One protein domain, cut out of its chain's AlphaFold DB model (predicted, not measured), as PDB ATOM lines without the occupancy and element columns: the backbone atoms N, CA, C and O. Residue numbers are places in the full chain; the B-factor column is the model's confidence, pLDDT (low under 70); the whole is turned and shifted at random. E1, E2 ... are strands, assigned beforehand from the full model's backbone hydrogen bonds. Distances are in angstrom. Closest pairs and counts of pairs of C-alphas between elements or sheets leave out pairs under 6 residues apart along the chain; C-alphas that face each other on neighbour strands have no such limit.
ATOM      1  N   ASP A  19     -39.441  26.082  10.654       49.72
ATOM      2  CA  ASP A  19     -38.319  26.120   9.732       49.72
ATOM      3  C   ASP A  19     -38.882  26.430   8.329       49.72
ATOM      4  O   ASP A  19     -39.227  25.549   7.548       49.72
ATOM      5  N   ARG A  20     -39.163  27.715   8.058       55.47
ATOM      6  CA  ARG A  20     -39.977  28.155   6.899       55.47
ATOM      7  C   ARG A  20     -39.267  28.064   5.548       55.47
ATOM      8  O   ARG A  20     -39.883  28.403   4.540       55.47
ATOM      9  N   CYS A  21     -38.007  27.645   5.529       66.12
ATOM     10  CA  CYS A  21     -37.160  27.678   4.339       66.12
ATOM     11  C   CYS A  21     -36.538  26.322   3.983       66.12
ATOM     12  O   CYS A  21     -35.515  26.266   3.302       66.12
ATOM     13  N   ILE A  22     -37.204  25.236   4.377       64.88
ATOM     14  CA  ILE A  22     -36.979  23.886   3.855       64.88
ATOM     15  C   ILE A  22     -38.256  23.372   3.168       64.88
ATOM     16  O   ILE A  22     -39.354  23.770   3.567       64.88
ATOM     17  N   PRO A  23     -38.156  22.529   2.121       69.88
ATOM     18  CA  PRO A  23     -39.330  21.889   1.536       69.88
ATOM     19  C   PRO A  23     -40.038  21.034   2.594       69.88
ATOM     20  O   PRO A  23     -39.479  20.057   3.089       69.88
ATOM     21  N   ASP A  24     -41.262  21.419   2.950       82.19
ATOM     22  CA  ASP A  24     -42.031  20.780   4.016       82.19
ATOM     23  C   ASP A  24     -43.035  19.776   3.441       82.19
ATOM     24  O   ASP A  24     -43.997  20.149   2.767       82.19
ATOM     25  N   CYS A  25     -42.808  18.496   3.729       82.94
ATOM     26  CA  CYS A  25     -43.696  17.392   3.366       82.94
ATOM     27  C   CYS A  25     -44.651  16.984   4.498       82.94
ATOM     28  O   CYS A  25     -45.337  15.966   4.392       82.94
ATOM     29  N   THR A  26     -44.704  17.737   5.598       83.62
ATOM     30  CA  THR A  26     -45.555  17.418   6.746       83.62
ATOM     31  C   THR A  26     -47.030  17.461   6.350       83.62
ATOM     32  O   THR A  26     -47.578  18.508   6.006       83.62
ATOM     33  N   GLY A  27     -47.706  16.311   6.425       83.31
ATOM     34  CA  GLY A  27     -49.126  16.195   6.084       83.31
ATOM     35  C   GLY A  27     -49.423  16.245   4.583       83.31
ATOM     36  O   GLY A  27     -50.579  16.454   4.204       83.31
ATOM     37  N   VAL A  28     -48.406  16.056   3.737       85.19
ATOM     38  CA  VAL A  28     -48.534  15.944   2.281       85.19
ATOM     39  C   VAL A  28     -48.438  14.471   1.886       85.19
ATOM     40  O   VAL A  28     -47.490  13.785   2.256       85.19
ATOM     41  N   GLU A  29     -49.411  13.969   1.118       85.88
ATOM     42  CA  GLU A  29     -49.411  12.559   0.709       85.88
ATOM     43  C   GLU A  29     -48.154  12.199  -0.114       85.88
ATOM     44  O   GLU A  29     -47.748  12.971  -0.993       85.88
ATOM     45  N   PRO A  30     -47.565  11.004   0.095       83.19
ATOM     46  CA  PRO A  30     -46.415  10.553  -0.681       83.19
ATOM     47  C   PRO A  30     -46.687  10.591  -2.192       83.19
ATOM     48  O   PRO A  30     -47.694  10.068  -2.673       83.19
ATOM     49  N   GLY A  31     -45.766  11.178  -2.952       77.81
ATOM     50  CA  GLY A  31     -45.856  11.374  -4.398       77.81
ATOM     51  C   GLY A  31     -46.468  12.709  -4.831       77.81
ATOM     52  O   GLY A  31     -46.419  13.019  -6.023       77.81
ATOM     53  N   LEU A  32     -47.006  13.516  -3.909       86.12
ATOM     54  CA  LEU A  32     -47.395  14.898  -4.197       86.12
ATOM     55  C   LEU A  32     -46.196  15.843  -4.120       86.12
ATOM     56  O   LEU A  32     -45.187  15.548  -3.481       86.12
ATOM     57  N   ALA A  33     -46.316  16.968  -4.824       86.12
ATOM     58  CA  ALA A  33     -45.258  17.957  -4.934       86.12
ATOM     59  C   ALA A  33     -45.458  19.137  -3.974       86.12
ATOM     60  O   ALA A  33     -46.583  19.615  -3.792       86.12
ATOM     61  N   VAL A  34     -44.348  19.628  -3.429       87.44
ATOM     62  CA  VAL A  34     -44.244  20.803  -2.554       87.44
ATOM     63  C   VAL A  34     -43.296  21.830  -3.180       87.44
ATOM     64  O   VAL A  34     -42.380  21.444  -3.910       87.44
ATOM     65  N   PRO A  35     -43.511  23.136  -2.957       86.12
ATOM     66  CA  PRO A  35     -42.718  24.181  -3.597       86.12
ATOM     67  C   PRO A  35     -41.278  24.171  -3.084       86.12
ATOM     68  O   PRO A  35     -41.041  23.920  -1.903       86.12
ATOM     69  N   ASP A  36     -40.323  24.505  -3.952       79.94
ATOM     70  CA  ASP A  36     -38.993  24.907  -3.501       79.94
ATOM     71  C   ASP A  36     -39.104  26.299  -2.837       79.94
ATOM     72  O   ASP A  36     -39.572  27.254  -3.474       79.94
ATOM     73  N   PRO A  37     -38.703  26.447  -1.560       75.56
ATOM     74  CA  PRO A  37     -38.819  27.715  -0.851       75.56
ATOM     75  C   PRO A  37     -37.964  28.842  -1.444       75.56
ATOM     76  O   PRO A  37     -38.334  30.004  -1.316       75.56
ATOM     77  N   TRP A  38     -36.854  28.522  -2.108       68.62
ATOM     78  CA  TRP A  38     -35.855  29.464  -2.625       68.62
ATOM     79  C   TRP A  38     -36.003  29.726  -4.119       68.62
ATOM     80  O   TRP A  38     -35.504  30.730  -4.635       68.62
ATOM     81  N   ASN A  39     -36.697  28.839  -4.827       76.75
ATOM     82  CA  ASN A  39     -36.922  28.970  -6.251       76.75
ATOM     83  C   ASN A  39     -38.362  28.618  -6.635       76.75
ATOM     84  O   ASN A  39     -38.718  27.460  -6.809       76.75
ATOM     85  N   CYS A  40     -39.178  29.638  -6.898       83.56
ATOM     86  CA  CYS A  40     -40.568  29.472  -7.328       83.56
ATOM     87  C   CYS A  40     -40.750  28.726  -8.665       83.56
ATOM     88  O   CYS A  40     -41.872  28.346  -8.993       83.56
ATOM     89  N   THR A  41     -39.688  28.492  -9.446       84.50
ATOM     90  CA  THR A  41     -39.740  27.636 -10.645       84.50
ATOM     91  C   THR A  41     -39.382  26.181 -10.355       84.50
ATOM     92  O   THR A  41     -39.239  25.401 -11.297       84.50
ATOM     93  N   GLN A  42     -39.165  25.816  -9.093       86.56
ATOM     94  CA  GLN A  42     -38.769  24.478  -8.679       86.56
ATOM     95  C   GLN A  42     -39.702  23.914  -7.605       86.56
ATOM     96  O   GLN A  42     -40.460  24.632  -6.950       86.56
ATOM     97  N   TYR A  43     -39.680  22.593  -7.469       84.50
ATOM     98  CA  TYR A  43     -40.514  21.845  -6.537       84.50
ATOM     99  C   TYR A  43     -39.869  20.505  -6.174       84.50
ATOM    100  O   TYR A  43     -38.984  20.022  -6.874       84.50
ATOM    101  N   TYR A  44     -40.336  19.876  -5.103       84.44
ATOM    102  CA  TYR A  44     -39.882  18.568  -4.625       84.44
ATOM    103  C   TYR A  44     -41.056  17.601  -4.556       84.44
ATOM    104  O   TYR A  44     -42.181  18.043  -4.344       84.44
ATOM    105  N   TYR A  45     -40.824  16.295  -4.699       82.00
ATOM    106  CA  TYR A  45     -41.848  15.293  -4.379       82.00
ATOM    107  C   TYR A  45     -41.684  14.809  -2.943       82.00
ATOM    108  O   TYR A  45     -40.564  14.621  -2.478       82.00
ATOM    109  N   CYS A  46     -42.786  14.535  -2.256       80.69
ATOM    110  CA  CYS A  46     -42.736  13.927  -0.933       80.69
ATOM    111  C   CYS A  46     -42.567  12.411  -1.044       80.69
ATOM    112  O   CYS A  46     -43.361  11.728  -1.693       80.69
ATOM    113  N   LEU A  47     -41.523  11.870  -0.422       72.31
ATOM    114  CA  LEU A  47     -41.264  10.431  -0.350       72.31
ATOM    115  C   LEU A  47     -42.082   9.775   0.769       72.31
ATOM    116  O   LEU A  47     -42.511   8.627   0.638       72.31
ATOM    117  N   ASN A  48     -42.303  10.506   1.860       74.88
ATOM    118  CA  ASN A  48     -43.188  10.162   2.967       74.88
ATOM    119  C   ASN A  48     -43.628  11.442   3.707       74.88
ATOM    120  O   ASN A  48     -43.233  12.542   3.315       74.88
ATOM    121  N   ASP A  49     -44.442  11.285   4.757       63.53
ATOM    122  CA  ASP A  49     -44.717  12.365   5.705       63.53
ATOM    123  C   ASP A  49     -43.378  12.811   6.310       63.53
ATOM    124  O   ASP A  49     -42.758  12.026   7.022       63.53
ATOM    125  N   GLU A  50     -42.969  14.050   6.010       69.69
ATOM    126  CA  GLU A  50     -41.734  14.747   6.440       69.69
ATOM    127  C   GLU A  50     -40.548  14.744   5.452       69.69
ATOM    128  O   GLU A  50     -39.760  15.685   5.497       69.69
ATOM    129  N   VAL A  51     -40.407  13.781   4.529       69.50
ATOM    130  CA  VAL A  51     -39.194  13.698   3.680       69.50
ATOM    131  C   VAL A  51     -39.452  14.099   2.216       69.50
ATOM    132  O   VAL A  51     -40.114  13.342   1.494       69.50
ATOM    133  N   PRO A  52     -38.892  15.226   1.725       73.06
ATOM    134  CA  PRO A  52     -38.869  15.565   0.300       73.06
ATOM    135  C   PRO A  52     -37.817  14.753  -0.479       73.06
ATOM    136  O   PRO A  52     -36.941  14.103   0.094       73.06
ATOM    137  N   THR A  53     -37.874  14.792  -1.811       60.12
ATOM    138  CA  THR A  53     -36.817  14.258  -2.680       60.12
ATOM    139  C   THR A  53     -35.481  14.962  -2.430       60.12
ATOM    140  O   THR A  53     -35.437  16.141  -2.101       60.12
ATOM    141  N   GLY A  54     -34.364  14.255  -2.629       46.62
ATOM    142  CA  GLY A  54     -33.028  14.855  -2.497       46.62
ATOM    143  C   GLY A  54     -32.717  15.907  -3.569       46.62
ATOM    144  O   GLY A  54     -31.858  16.764  -3.377       46.62
ATOM    145  N   THR A  55     -33.438  15.871  -4.692       49.53
ATOM    146  CA  THR A  55     -33.307  16.816  -5.802       49.53
ATOM    147  C   THR A  55     -34.630  17.513  -6.090       49.53
ATOM    148  O   THR A  55     -35.709  16.922  -5.975       49.53
ATOM    149  N   SER A  56     -34.527  18.789  -6.459       71.06
ATOM    150  CA  SER A  56     -35.645  19.577  -6.953       71.06
ATOM    151  C   SER A  56     -35.890  19.294  -8.434       71.06
ATOM    152  O   SER A  56     -34.986  19.016  -9.225       71.06
ATOM    153  N   HIS A  57     -37.147  19.408  -8.823       77.56
ATOM    154  CA  HIS A  57     -37.617  19.365 -10.192       77.56
ATOM    155  C   HIS A  57     -37.932  20.783 -10.651       77.56
ATOM    156  O   HIS A  57     -38.345  21.620  -9.857       77.56
ATOM    157  N   SER A  58     -37.718  21.065 -11.933       87.75
ATOM    158  CA  SER A  58     -37.960  22.390 -12.508       87.75
ATOM    159  C   SER A  58     -39.231  22.397 -13.347       87.75
ATOM    160  O   SER A  58     -39.500  21.442 -14.074       87.75
ATOM    161  N   CYS A  59     -39.977  23.494 -13.271       87.19
ATOM    162  CA  CYS A  59     -41.035  23.803 -14.219       87.19
ATOM    163  C   CYS A  59     -40.464  24.127 -15.607       87.19
ATOM    164  O   CYS A  59     -39.293  24.495 -15.752       87.19
ATOM    165  N   ASP A  60     -41.309  24.001 -16.632       89.56
ATOM    166  CA  ASP A  60     -40.961  24.403 -17.992       89.56
ATOM    167  C   ASP A  60     -40.659  25.910 -18.067       89.56
ATOM    168  O   ASP A  60     -41.037  26.713 -17.211       89.56
ATOM    169  N   THR A  61     -39.932  26.317 -19.110       83.44
ATOM    170  CA  THR A  61     -39.484  27.708 -19.251       83.44
ATOM    171  C   THR A  61     -40.671  28.675 -19.317       83.44
ATOM    172  O   THR A  61     -41.407  28.685 -20.301       83.44
ATOM    173  N   GLY A  62     -40.793  29.540 -18.307       82.06
ATOM    174  CA  GLY A  62     -41.871  30.531 -18.189       82.06
ATOM    175  C   GLY A  62     -42.986  30.151 -17.210       82.06
ATOM    176  O   GLY A  62     -43.861  30.981 -16.962       82.06
ATOM    177  N   ASP A  63     -42.920  28.953 -16.628       89.00
ATOM    178  CA  ASP A  63     -43.872  28.459 -15.636       89.00
ATOM    179  C   ASP A  63     -43.281  28.513 -14.215       89.00
ATOM    180  O   ASP A  63     -42.065  28.544 -14.016       89.00
ATOM    181  N   HIS A  64     -44.158  28.523 -13.211       90.44
ATOM    182  CA  HIS A  64     -43.801  28.467 -11.791       90.44
ATOM    183  C   HIS A  64     -44.669  27.434 -11.074       90.44
ATOM    184  O   HIS A  64     -45.758  27.101 -11.542       90.44
ATOM    185  N   PHE A  65     -44.188  26.907  -9.955       89.44
ATOM    186  CA  PHE A  65     -44.918  25.896  -9.204       89.44
ATOM    187  C   PHE A  65     -45.993  26.547  -8.324       89.44
ATOM    188  O   PHE A  65     -45.679  27.381  -7.475       89.44
ATOM    189  N   ASP A  66     -47.258  26.158  -8.510       88.31
ATOM    190  CA  ASP A  66     -48.367  26.572  -7.647       88.31
ATOM    191  C   ASP A  66     -48.695  25.450  -6.646       88.31
ATOM    192  O   ASP A  66     -49.261  24.415  -7.028       88.31
ATOM    193  N   PRO A  67     -48.379  25.636  -5.349       83.69
ATOM    194  CA  PRO A  67     -48.625  24.630  -4.321       83.69
ATOM    195  C   PRO A  67     -50.116  24.379  -4.063       83.69
ATOM    196  O   PRO A  67     -50.472  23.327  -3.543       83.69
ATOM    197  N   SER A  68     -51.004  25.298  -4.452       85.50
ATOM    198  CA  SER A  68     -52.456  25.152  -4.270       85.50
ATOM    199  C   SER A  68     -53.046  24.054  -5.157       85.50
ATOM    200  O   SER A  68     -54.127  23.533  -4.875       85.50
ATOM    201  N   VAL A  69     -52.350  23.730  -6.249       87.94
ATOM    202  CA  VAL A  69     -52.750  22.720  -7.237       87.94
ATOM    203  C   VAL A  69     -51.663  21.667  -7.483       87.94
ATOM    204  O   VAL A  69     -51.864  20.783  -8.314       87.94
ATOM    205  N   SER A  70     -50.534  21.756  -6.769       87.81
ATOM    206  CA  SER A  70     -49.344  20.903  -6.904       87.81
ATOM    207  C   SER A  70     -48.866  20.730  -8.356       87.81
ATOM    208  O   SER A  70     -48.497  19.630  -8.770       87.81
ATOM    209  N   LEU A  71     -48.901  21.807  -9.149       89.62
ATOM    210  CA  LEU A  71     -48.592  21.796 -10.584       89.62
ATOM    211  C   LEU A  71     -47.834  23.056 -11.006       89.62
ATOM    212  O   LEU A  71     -48.014  24.129 -10.435       89.62
ATOM    213  N   CYS A  72     -47.035  22.931 -12.067       91.25
ATOM    214  CA  CYS A  72     -46.470  24.083 -12.762       91.25
ATOM    215  C   CYS A  72     -47.562  24.802 -13.560       91.25
ATOM    216  O   CYS A  72     -48.303  24.177 -14.324       91.25
ATOM    217  N   VAL A  73     -47.667  26.116 -13.375       92.38
ATOM    218  CA  VAL A  73     -48.657  26.968 -14.032       92.38
ATOM    219  C   VAL A  73     -47.980  28.140 -14.739       92.38
ATOM    220  O   VAL A  73     -46.992  28.706 -14.266       92.38
ATOM    221  N   ALA A  74     -48.541  28.532 -15.881       88.62
ATOM    222  CA  ALA A  74     -48.063  29.676 -16.647       88.62
ATOM    223  C   ALA A  74     -48.424  30.991 -15.940       88.62
ATOM    224  O   ALA A  74     -49.596  31.246 -15.648       88.62
ATOM    225  N   GLY A  75     -47.443  31.864 -15.698       70.94
ATOM    226  CA  GLY A  75     -47.714  33.165 -15.087       70.94
ATOM    227  C   GLY A  75     -46.479  33.944 -14.643       70.94
ATOM    228  O   GLY A  75     -45.387  33.407 -14.526       70.94
ATOM    229  N   SER A  76     -46.675  35.240 -14.389       60.00
ATOM    230  CA  SER A  76     -45.615  36.201 -14.052       60.00
ATOM    231  C   SER A  76     -45.411  36.428 -12.549       60.00
ATOM    232  O   SER A  76     -44.603  37.273 -12.176       60.00
ATOM    233  N   GLN A  77     -46.160  35.743 -11.680       66.06
ATOM    234  CA  GLN A  77     -46.035  35.874 -10.223       66.06
ATOM    235  C   GLN A  77     -45.169  34.748  -9.660       66.06
ATOM    236  O   GLN A  77     -45.611  33.937  -8.859       66.06
ATOM    237  N   CYS A  78     -43.916  34.712 -10.105       72.88
ATOM    238  CA  CYS A  78     -42.902  33.868  -9.497       72.88
ATOM    239  C   CYS A  78     -42.257  34.676  -8.370       72.88
ATOM    240  O   CYS A  78     -41.463  35.582  -8.625       72.88
ATOM    241  N   GLN A  79     -42.631  34.377  -7.129       68.00
ATOM    242  CA  GLN A  79     -41.885  34.823  -5.960       68.00
ATOM    243  C   GLN A  79     -41.528  33.604  -5.116       68.00
ATOM    244  O   GLN A  79     -42.431  32.835  -4.782       68.00
ATOM    245  N   PRO A  80     -40.240  33.396  -4.800       69.19
ATOM    246  CA  PRO A  80     -39.860  32.357  -3.861       69.19
ATOM    247  C   PRO A  80     -40.471  32.665  -2.489       69.19
ATOM    248  O   PRO A  80     -40.722  33.824  -2.146       69.19
ATOM    249  N   ILE A  81     -40.755  31.609  -1.729       70.56
ATOM    250  CA  ILE A  81     -41.336  31.708  -0.383       70.56
ATOM    251  C   ILE A  81     -40.335  32.383   0.564       70.56
ATOM    252  O   ILE A  81     -40.728  33.160   1.433       70.56
ATOM    253  N   CYS A  82     -39.048  32.130   0.338       62.12
ATOM    254  CA  CYS A  82     -37.921  32.737   1.020       62.12
ATOM    255  C   CYS A  82     -37.203  33.703   0.066       62.12
ATOM    256  O   CYS A  82     -36.910  33.380  -1.086       62.12
ATOM    257  N   ALA A  83     -36.930  34.920   0.538       57.75
ATOM    258  CA  ALA A  83     -35.984  35.819  -0.121       57.75
ATOM    259  C   ALA A  83     -34.563  35.243   0.031       57.75
ATOM    260  O   ALA A  83     -34.341  34.532   1.011       57.75
TER     261      ALA A  83
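What this domain is: This is residues 19 to 83 of the 381 residues of an uncharacterized protein of Portunus trituberculatus (UniProt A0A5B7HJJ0). With little regular structure, this is two small strand hairpins, E1 with E2 and E3 with E4, one beyond the other along the longest axis, amid long loops. The 65 printed residues have no named helix and four named strands, E1 to E4 in chain order, in two antiparallel sheets; the class is all strand, with 18 residues in named elements. It is compact, radius of gyration of the C-alphas 10.9 A, spans 31 by 23 by 20 A.

How they stand to each other: E2, residues 42 to 48, forms an antiparallel hairpin with E1, residues 33 to 35; N 34 and O 44 are within hydrogen-bond range, 2.8 A. E3, residues 63 to 66, and E4, residues 71 to 74, form another, with N 73 and O 64 at 2.8 A. The closest C-alphas of E2 and E3, Gln 42 and Phe 65, are 6.3 A apart. E2 and E4 are apart.

Where its parts are: E2 begins at C-alpha 42 (-38.769, 24.478, -8.679) and is 19.0 A long; E1 is 6.9 A, E3 9.4 A. E4, 10.0 A, ends at C-alpha 74 (-48.063, 29.676, -16.647).

The domain as a whole: The farthest C-alphas, Asn 48 and Ser 76, are 31.2 A apart. The printed part has no cut. E2 to E3 is a long link. pLDDT is under 70 in 18 residues, among them 19 to 23.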